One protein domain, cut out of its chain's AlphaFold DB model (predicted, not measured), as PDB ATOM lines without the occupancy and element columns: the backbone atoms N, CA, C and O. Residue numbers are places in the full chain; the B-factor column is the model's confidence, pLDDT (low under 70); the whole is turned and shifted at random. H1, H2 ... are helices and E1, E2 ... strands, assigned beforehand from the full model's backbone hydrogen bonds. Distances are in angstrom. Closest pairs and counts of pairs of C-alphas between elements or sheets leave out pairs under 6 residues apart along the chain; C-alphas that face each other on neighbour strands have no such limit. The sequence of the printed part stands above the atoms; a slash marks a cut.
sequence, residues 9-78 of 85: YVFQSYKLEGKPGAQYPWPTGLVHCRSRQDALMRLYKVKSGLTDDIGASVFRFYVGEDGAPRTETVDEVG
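Overview. This is residues 9 to 78 of the 85 residues of an uncharacterized protein of Komagataeibacter diospyri (UniProt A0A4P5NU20). Two long strand hairpins, E1 with E2 and E3 with E4, join through E1 and E3 into one strongly twisted sheet, with their turns at opposite ends of a rod. H1 covers part of one face, running along the strands, and the other face is bare. The printed part has 70 residues, with four named strands and one named helix in the order E1, E2, H1, E3, E4; the class is mixed, helices and strands. The sheet's order is E2, E1, E3, E4, all antiparallel. The whole is loose, with a radius of gyration of the C-alphas of 13.9 A and spans of 49 by 22 by 16 A.

Along the chain. E1, residues 9 to 19, begins with C-alpha 9 at (232.724, 345.928, 166.467) and is 32.4 A long. E2, residues 22 to 33, measures 32.0 A. H1, residues 36 to 47, measures 16.3 A. E3, residues 55 to 63, measures 27.2 A. E4, residues 69 to 77, measures 24.7 A and ends with C-alpha 77 at (237.960, 346.571, 151.413).

Arrangement. Inner strands E1 and E3 are antiparallel, with N 12 and O 57 2.9 A apart. In hairpin E1 and E2, N 24 and O 17 are 2.8 A apart; in hairpin E3 and E4, N 60 and O 72 are 2.8 A apart. Edge strands E2 and E4 are apart. H1 is on the sheet in two layers, helix on one face, at a height over the sheet of 7.9 A. It lies over E3 and, only just, E1, with 3 C-alphas on E1; its line and E3's stand at 7 degrees on the local plane. The closest C-alphas of H1 and E3 are those of Leu 43 and Ala 56, 6.1 A apart. E2, H1 and E3 form a split strand-helix-strand unit, two strands running the same way with E1 between them, and a right-handed crossover. In H1 every O i to N i+4 pair is within hydrogen-bond range.

Size, cuts and confidence. The C-alphas farthest apart, of Pro 20 and Glu 65, are 49.4 A apart. The printed part has no cut and no long link. Its mean pLDDT is 89.8; residues 19 to 20 are under 70.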
ATOM      1  N   TYR A   9     232.265 345.999 167.849       94.50
ATOM      2  CA  TYR A   9     232.724 345.928 166.467       94.50
ATOM      3  C   TYR A   9     231.645 345.284 165.607       94.50
ATOM      4  O   TYR A   9     231.035 344.290 166.006       94.50
ATOM      5  N   VAL A  10     231.416 345.839 164.424       95.69
ATOM      6  CA  VAL A  10     230.442 345.332 163.457       95.69
ATOM      7  C   VAL A  10     231.126 345.161 162.115       95.69
ATOM      8  O   VAL A  10     231.884 346.020 161.676       95.69
ATOM      9  N   PHE A  11     230.844 344.043 161.465       96.44
ATOM     10  CA  PHE A  11     231.296 343.722 160.125       96.44
ATOM     11  C   PHE A  11     230.114 343.786 159.157       96.44
ATOM     12  O   PHE A  11     229.066 343.193 159.422       96.44
ATOM     13  N   GLN A  12     230.293 344.478 158.036       95.81
ATOM     14  CA  GLN A  12     229.342 344.526 156.929       95.81
ATOM     15  C   GLN A  12     230.040 344.042 155.666       95.81
ATOM     16  O   GLN A  12     231.067 344.609 155.307       95.81
ATOM     17  N   SER A  13     229.497 343.037 154.982       94.56
ATOM     18  CA  SER A  13     229.967 342.668 153.644       94.56
ATOM     19  C   SER A  13     228.959 343.037 152.569       94.56
ATOM     20  O   SER A  13     227.787 343.299 152.848       94.56
ATOM     21  N   TYR A  14     229.440 343.090 151.334       92.38
ATOM     22  CA  TYR A  14     228.667 343.471 150.164       92.38
ATOM     23  C   TYR A  14     228.774 342.388 149.099       92.38
ATOM     24  O   TYR A  14     229.841 341.810 148.898       92.38
ATOM     25  N   LYS A  15     227.682 342.154 148.377       90.62
ATOM     26  CA  LYS A  15     227.630 341.312 147.176       90.62
ATOM     27  C   LYS A  15     227.155 342.126 145.989       90.62
ATOM     28  O   LYS A  15     226.537 343.171 146.162       90.62
ATOM     29  N   LEU A  16     227.440 341.654 144.778       89.00
ATOM     30  CA  LEU A  16     226.777 342.196 143.596       89.00
ATOM     31  C   LEU A  16     225.351 341.656 143.567       89.00
ATOM     32  O   LEU A  16     225.142 340.455 143.414       89.00
ATOM     33  N   GLU A  17     224.384 342.553 143.691       85.19
ATOM     34  CA  GLU A  17     222.993 342.270 143.366       85.19
ATOM     35  C   GLU A  17     222.585 343.067 142.135       85.19
ATOM     36  O   GLU A  17     223.172 344.096 141.797       85.19
ATOM     37  N   GLY A  18     221.595 342.570 141.405       75.62
ATOM     38  CA  GLY A  18     221.223 343.217 140.165       75.62
ATOM     39  C   GLY A  18     220.113 342.522 139.409       75.62
ATOM     40  O   GLY A  18     219.898 341.316 139.520       75.62
ATOM     41  N   LYS A  19     219.423 343.318 138.594       65.69
ATOM     42  CA  LYS A  19     218.552 342.827 137.525       65.69
ATOM     43  C   LYS A  19     219.390 342.647 136.252       65.69
ATOM     44  O   LYS A  19     220.467 343.238 136.148       65.69
ATOM     45  N   PRO A  20     218.915 341.884 135.252       66.69
ATOM     46  CA  PRO A  20     219.595 341.801 133.963       66.69
ATOM     47  C   PRO A  20     219.903 343.207 133.415       66.69
ATOM     48  O   PRO A  20     218.991 344.013 133.244       66.69
ATOM     49  N   GLY A  21     221.186 343.508 133.187       71.31
ATOM     50  CA  GLY A  21     221.658 344.793 132.651       71.31
ATOM     51  C   GLY A  21     222.193 345.811 133.669       71.31
ATOM     52  O   GLY A  21     222.764 346.811 133.244       71.31
ATOM     53  N   ALA A  22     222.073 345.576 134.980       71.88
ATOM     54  CA  ALA A  22     222.678 346.440 135.998       71.88
ATOM     55  C   ALA A  22     223.047 345.648 137.257       71.88
ATOM     56  O   ALA A  22     222.195 344.982 137.839       71.88
ATOM     57  N   GLN A  23     224.305 345.762 137.689       81.00
ATOM     58  CA  GLN A  23     224.786 345.227 138.962       81.00
ATOM     59  C   GLN A  23     225.201 346.380 139.872       81.00
ATOM     60  O   GLN A  23     225.838 347.332 139.422       81.00
ATOM     61  N   TYR A  24     224.845 346.287 141.145       83.38
ATOM     62  CA  TYR A  24     225.235 347.232 142.178       83.38
ATOM     63  C   TYR A  24     225.658 346.476 143.445       83.38
ATOM     64  O   TYR A  24     225.144 345.390 143.723       83.38
ATOM     65  N   PRO A  25     226.594 347.025 144.234       85.88
ATOM     66  CA  PRO A  25     226.898 346.489 145.553       85.88
ATOM     67  C   PRO A  25     225.670 346.575 146.465       85.88
ATOM     68  O   PRO A  25     225.064 347.640 146.601       85.88
ATOM     69  N   TRP A  26     225.321 345.474 147.119       88.44
ATOM     70  CA  TRP A  26     224.256 345.398 148.109       88.44
ATOM     71  C   TRP A  26     224.777 344.761 149.400       88.44
ATOM     72  O   TRP A  26     225.491 343.754 149.333       88.44
ATOM     73  N   PRO A  27     224.477 345.333 150.579       90.00
ATOM     74  CA  PRO A  27     224.940 344.777 151.840       90.00
ATOM     75  C   PRO A  27     224.267 343.430 152.119       90.00
ATOM     76  O   PRO A  27     223.046 343.309 152.079       90.00
ATOM     77  N   THR A  28     225.065 342.425 152.465       87.94
ATOM     78  CA  THR A  28     224.578 341.076 152.804       87.94
ATOM     79  C   THR A  28     223.953 341.014 154.198       87.94
ATOM     80  O   THR A  28     223.131 340.144 154.482       87.94
ATOM     81  N   GLY A  29     224.348 341.939 155.075       86.38
ATOM     82  CA  GLY A  29     223.890 342.043 156.453       86.38
ATOM     83  C   GLY A  29     224.964 342.608 157.380       86.38
ATOM     84  O   GLY A  29     226.134 342.724 157.015       86.38
ATOM     85  N   LEU A  30     224.549 342.967 158.596       92.38
ATOM     86  CA  LEU A  30     225.444 343.404 159.668       92.38
ATOM     87  C   LEU A  30     225.705 342.246 160.627       92.38
ATOM     88  O   LEU A  30     224.771 341.604 161.109       92.38
ATOM     89  N   VAL A  31     226.975 342.006 160.938       94.38
ATOM     90  CA  VAL A  31     227.391 340.981 161.892       94.38
ATOM     91  C   VAL A  31     228.090 341.631 163.073       94.38
ATOM     92  O   VAL A  31     229.114 342.289 162.912       94.38
ATOM     93  N   HIS A  32     227.567 341.401 164.276       93.50
ATOM     94  CA  HIS A  32     228.239 341.793 165.509       93.50
ATOM     95  C   HIS A  32     229.443 340.882 165.758       93.50
ATOM     96  O   HIS A  32     229.310 339.658 165.845       93.50
ATOM     97  N   CYS A  33     230.618 341.487 165.883       92.50
ATOM     98  CA  CYS A  33     231.869 340.794 166.146       92.50
ATOM     99  C   CYS A  33     232.183 340.804 167.639       92.50
ATOM    100  O   CYS A  33     231.936 341.781 168.346       92.50
ATOM    101  N   ARG A  34     232.773 339.706 168.120       90.12
ATOM    102  CA  ARG A  34     233.124 339.557 169.546       90.12
ATOM    103  C   ARG A  34     234.329 340.405 169.951       90.12
ATOM    104  O   ARG A  34     234.521 340.678 171.129       90.12
ATOM    105  N   SER A  35     235.166 340.765 168.985       92.56
ATOM    106  CA  SER A  35     236.366 341.571 169.178       92.56
ATOM    107  C   SER A  35     236.788 342.226 167.867       92.56
ATOM    108  O   SER A  35     236.358 341.823 166.781       92.56
ATOM    109  N   ARG A  36     237.710 343.189 167.960       93.12
ATOM    110  CA  ARG A  36     238.376 343.781 166.796       93.12
ATOM    111  C   ARG A  36     239.033 342.726 165.902       93.12
ATOM    112  O   ARG A  36     238.946 342.813 164.684       93.12
ATOM    113  N   GLN A  37     239.688 341.729 166.498       94.31
ATOM    114  CA  GLN A  37     240.392 340.680 165.753       94.31
ATOM    115  C   GLN A  37     239.429 339.792 164.955       94.31
ATOM    116  O   GLN A  37     239.734 339.460 163.815       94.31
ATOM    117  N   ASP A  38     238.263 339.450 165.513       94.50
ATOM    118  CA  ASP A  38     237.213 338.711 164.792       94.50
ATOM    119  C   ASP A  38     236.707 339.514 163.581       94.50
ATOM    120  O   ASP A  38     236.613 338.983 162.473       94.50
ATOM    121  N   ALA A  39     236.476 340.820 163.756       94.19
ATOM    122  CA  ALA A  39     236.055 341.699 162.667       94.19
ATOM    123  C   ALA A  39     237.109 341.800 161.547       94.19
ATOM    124  O   ALA A  39     236.789 341.620 160.372       94.19
ATOM    125  N   LEU A  40     238.381 342.012 161.904       95.12
ATOM    126  CA  LEU A  40     239.479 342.102 160.935       95.12
ATOM    127  C   LEU A  40     239.760 340.765 160.237       95.12
ATOM    128  O   LEU A  40     240.072 340.749 159.050       95.12
ATOM    129  N   MET A  41     239.607 339.636 160.931       95.69
ATOM    130  CA  MET A  41     239.739 338.309 160.325       95.69
ATOM    131  C   MET A  41     238.669 338.078 159.249       95.69
ATOM    132  O   MET A  41     238.956 337.502 158.201       95.69
ATOM    133  N   ARG A  42     237.433 338.540 159.480       94.44
ATOM    134  CA  ARG A  42     236.359 338.488 158.475       94.44
ATOM    135  C   ARG A  42     236.666 339.384 157.279       94.44
ATOM    136  O   ARG A  42     236.566 338.912 156.150       94.44
ATOM    137  N   LEU A  43     237.119 340.616 157.519       94.81
ATOM    138  CA  LEU A  43     237.566 341.530 156.462       94.81
ATOM    139  C   LEU A  43     238.687 340.912 155.616       94.81
ATOM    140  O   LEU A  43     238.637 340.961 154.390       94.81
ATOM    141  N   TYR A  44     239.665 340.275 156.261       94.25
ATOM    142  CA  TYR A  44     240.766 339.606 155.574       94.25
ATOM    143  C   TYR A  44     240.273 338.485 154.653       94.25
ATOM    144  O   TYR A  44     240.741 338.386 153.524       94.25
ATOM    145  N   LYS A  45     239.291 337.680 155.080       93.00
ATOM    146  CA  LYS A  45     238.709 336.636 154.220       93.00
ATOM    147  C   LYS A  45     238.114 337.211 152.935       93.00
ATOM    148  O   LYS A  45     238.362 336.648 151.874       93.00
ATOM    149  N   VAL A  46     237.405 338.338 153.029       92.00
ATOM    150  CA  VAL A  46     236.872 339.048 151.853       92.00
ATOM    151  C   VAL A  46     238.006 339.576 150.982       92.00
ATOM    152  O   VAL A  46     238.062 339.296 149.789       92.00
ATOM    153  N   LYS A  47     238.982 340.256 151.592       91.31
ATOM    154  CA  LYS A  47     240.154 340.805 150.899       91.31
ATOM    155  C   LYS A  47     240.984 339.742 150.171       91.31
ATOM    156  O   LYS A  47     241.554 340.030 149.126       91.31
ATOM    157  N   SER A  48     241.059 338.529 150.711       90.19
ATOM    158  CA  SER A  48     241.773 337.393 150.117       90.19
ATOM    159  C   SER A  48     240.941 336.581 149.119       90.19
ATOM    160  O   SER A  48     241.442 335.574 148.625       90.19
ATOM    161  N   GLY A  49     239.690 336.963 148.836       88.62
ATOM    162  CA  GLY A  49     238.816 336.215 147.926       88.62
ATOM    163  C   GLY A  49     238.387 334.845 148.463       88.62
ATOM    164  O   GLY A  49     238.047 333.957 147.689       88.62
ATOM    165  N   LEU A  50     238.411 334.646 149.786       88.69
ATOM    166  CA  LEU A  50     237.953 333.410 150.440       88.69
ATOM    167  C   LEU A  50     236.425 333.376 150.637       88.69
ATOM    168  O   LEU A  50     235.902 332.466 151.281       88.69
ATOM    169  N   THR A  51     235.720 334.389 150.138       88.25
ATOM    170  CA  THR A  51     234.266 334.562 150.211       88.25
ATOM    171  C   THR A  51     233.750 335.092 148.879       88.25
ATOM    172  O   THR A  51     234.475 335.816 148.203       88.25
ATOM    173  N   ASP A  52     232.473 334.861 148.578       86.69
ATOM    174  CA  ASP A  52     231.802 335.442 147.399       86.69
ATOM    175  C   ASP A  52     231.445 336.934 147.561       86.69
ATOM    176  O   ASP A  52     230.795 337.526 146.699       86.69
ATOM    177  N   ASP A  53     231.790 337.533 148.701       91.25
ATOM    178  CA  ASP A  53     231.586 338.954 148.950       91.25
ATOM    179  C   ASP A  53     232.581 339.777 148.125       91.25
ATOM    180  O   ASP A  53     233.768 339.465 148.053       91.25
ATOM    181  N   ILE A  54     232.096 340.860 147.526       89.44
ATOM    182  CA  ILE A  54     232.904 341.741 146.677       89.44
ATOM    183  C   ILE A  54     233.627 342.819 147.474       89.44
ATOM    184  O   ILE A  54     234.501 343.482 146.938       89.44
ATOM    185  N   GLY A  55     233.242 343.044 148.724       92.75
ATOM    186  CA  GLY A  55     233.783 344.101 149.564       92.75
ATOM    187  C   GLY A  55     233.257 343.975 150.984       92.75
ATOM    188  O   GLY A  55     232.300 343.239 151.239       92.75
ATOM    189  N   ALA A  56     233.876 344.689 151.917       94.88
ATOM    190  CA  ALA A  56     233.438 344.724 153.303       94.88
ATOM    191  C   ALA A  56     233.974 345.941 154.061       94.88
ATOM    192  O   ALA A  56     235.009 346.501 153.713       94.88
ATOM    193  N   SER A  57     233.296 346.300 155.146       95.19
ATOM    194  CA  SER A  57     233.673 347.373 156.063       95.19
ATOM    195  C   SER A  57     233.612 346.869 157.505       95.19
ATOM    196  O   SER A  57     232.728 346.089 157.873       95.19
ATOM    197  N   VAL A  58     234.547 347.328 158.336       96.12
ATOM    198  CA  VAL A  58     234.533 347.113 159.786       96.12
ATOM    199  C   VAL A  58     234.280 348.441 160.480       96.12
ATOM    200  O   VAL A  58     235.043 349.392 160.327       96.12
ATOM    201  N   PHE A  59     233.241 348.476 161.303       95.31
ATOM    202  CA  PHE A  59     232.870 349.626 162.114       95.31
ATOM    203  C   PHE A  59     233.136 349.347 163.588       95.31
ATOM    204  O   PHE A  59     232.938 348.227 164.065       95.31
ATOM    205  N   ARG A  60     233.540 350.377 164.327       94.62
ATOM    206  CA  ARG A  60     233.601 350.373 165.787       94.62
ATOM    207  C   ARG A  60     232.622 351.403 166.323       94.62
ATOM    208  O   ARG A  60     232.697 352.583 165.990       94.62
ATOM    209  N   PHE A  61     231.735 350.938 167.185       92.81
ATOM    210  CA  PHE A  61     230.805 351.748 167.951       92.81
ATOM    211  C   PHE A  61     231.335 351.866 169.373       92.81
ATOM    212  O   PHE A  61     231.652 350.855 170.000       92.81
ATOM    213  N   TYR A  62     231.449 353.085 169.879       91.31
ATOM    214  CA  TYR A  62     231.937 353.346 171.228       91.31
ATOM    215  C   TYR A  62     231.257 354.580 171.818       91.31
ATOM    216  O   TYR A  62     230.649 355.374 171.103       91.31
ATOM    217  N   VAL A  63     231.347 354.736 173.136       89.94
ATOM    218  CA  VAL A  63     230.884 355.937 173.838       89.94
ATOM    219  C   VAL A  63     232.102 356.808 174.120       89.94
ATOM    220  O   VAL A  63     233.080 356.327 174.692       89.94
ATOM    221  N   GLY A  64     232.069 358.061 173.664       85.88
ATOM    222  CA  GLY A  64     233.132 359.035 173.889       85.88
ATOM    223  C   GLY A  64     233.246 359.458 175.354       85.88
ATOM    224  O   GLY A  64     232.382 359.162 176.178       85.88
ATOM    225  N   GLU A  65     234.311 360.187 175.687       86.75
ATOM    226  CA  GLU A  65     234.524 360.726 177.043       86.75
ATOM    227  C   GLU A  65     233.424 361.712 177.473       86.75
ATOM    228  O   GLU A  65     233.148 361.873 178.659       86.75
ATOM    229  N   ASP A  66     232.762 362.328 176.494       89.56
ATOM    230  CA  ASP A  66     231.593 363.197 176.631       89.56
ATOM    231  C   ASP A  66     230.276 362.427 176.856       89.56
ATOM    232  O   ASP A  66     229.218 363.038 177.003       89.56
ATOM    233  N   GLY A  67     230.315 361.092 176.870       85.12
ATOM    234  CA  GLY A  67     229.130 360.242 176.960       85.12
ATOM    235  C   GLY A  67     228.343 360.133 175.650       85.12
ATOM    236  O   GLY A  67     227.293 359.488 175.632       85.12
ATOM    237  N   ALA A  68     228.822 360.727 174.552       89.31
ATOM    238  CA  ALA A  68     228.135 360.685 173.268       89.31
ATOM    239  C   ALA A  68     228.465 359.391 172.497       89.31
ATOM    240  O   ALA A  68     229.628 358.970 172.466       89.31
ATOM    241  N   PRO A  69     227.482 358.751 171.836       89.00
ATOM    242  CA  PRO A  69     227.746 357.607 170.972       89.00
ATOM    243  C   PRO A  69     228.525 358.053 169.731       89.00
ATOM    244  O   PRO A  69     228.173 359.032 169.071       89.00
ATOM    245  N   ARG A  70     229.579 357.314 169.396       90.88
ATOM    246  CA  ARG A  70     230.437 357.555 168.236       90.88
ATOM    247  C   ARG A  70     230.586 356.284 167.416       90.88
ATOM    248  O   ARG A  70     230.517 355.170 167.934       90.88
ATOM    249  N   THR A  71     230.787 356.482 166.120       93.00
ATOM    250  CA  THR A  71     231.055 355.412 165.160       93.00
ATOM    251  C   THR A  71     232.289 355.784 164.361       93.00
ATOM    252  O   THR A  71     232.402 356.921 163.906       93.00
ATOM    253  N   GLU A  72     233.200 354.836 164.180       93.62
ATOM    254  CA  GLU A  72     234.359 354.985 163.303       93.62
ATOM    255  C   GLU A  72     234.493 353.781 162.371       93.62
ATOM    256  O   GLU A  72     234.247 352.638 162.771       93.62
ATOM    257  N   THR A  73     234.891 354.032 161.125       94.44
ATOM    258  CA  THR A  73     235.329 352.974 160.211       94.44
ATOM    259  C   THR A  73     236.756 352.601 160.582       94.44
ATOM    260  O   THR A  73     237.655 353.436 160.529       94.44
ATOM    261  N   VAL A  74     236.956 351.352 160.991       93.94
ATOM    262  CA  VAL A  74     238.267 350.838 161.398       93.94
ATOM    263  C   VAL A  74     239.097 350.466 160.178       93.94
ATOM    264  O   VAL A  74     240.293 350.740 160.149       93.94
ATOM    265  N   ASP A  75     238.472 349.794 159.212       94.81
ATOM    266  CA  ASP A  75     239.104 349.337 157.977       94.81
ATOM    267  C   ASP A  75     238.020 348.967 156.952       94.81
ATOM    268  O   ASP A  75     236.877 348.658 157.316       94.81
ATOM    269  N   GLU A  76     238.379 348.979 155.674       93.06
ATOM    270  CA  GLU A  76     237.494 348.612 154.578       93.06
ATOM    271  C   GLU A  76     238.251 347.972 153.414       93.06
ATOM    272  O   GLU A  76     239.411 348.264 153.124       93.06
ATOM    273  N   VAL A  77     237.553 347.088 152.710       90.19
ATOM    274  CA  VAL A  77     237.960 346.571 151.413       90.19
ATOM    275  C   VAL A  77     236.863 346.912 150.413       90.19
ATOM    276  O   VAL A  77     235.722 346.463 150.537       90.19
ATOM    277  N   GLY A  78     237.220 347.754 149.441       80.19
ATOM    278  CA  GLY A  78     236.360 348.091 148.309       80.19
ATOM    279  C   GLY A  78     236.154 346.898 147.378       80.19
ATOM    280  O   GLY A  78     236.518 345.772 147.713       80.19
TER     281      GLY A  78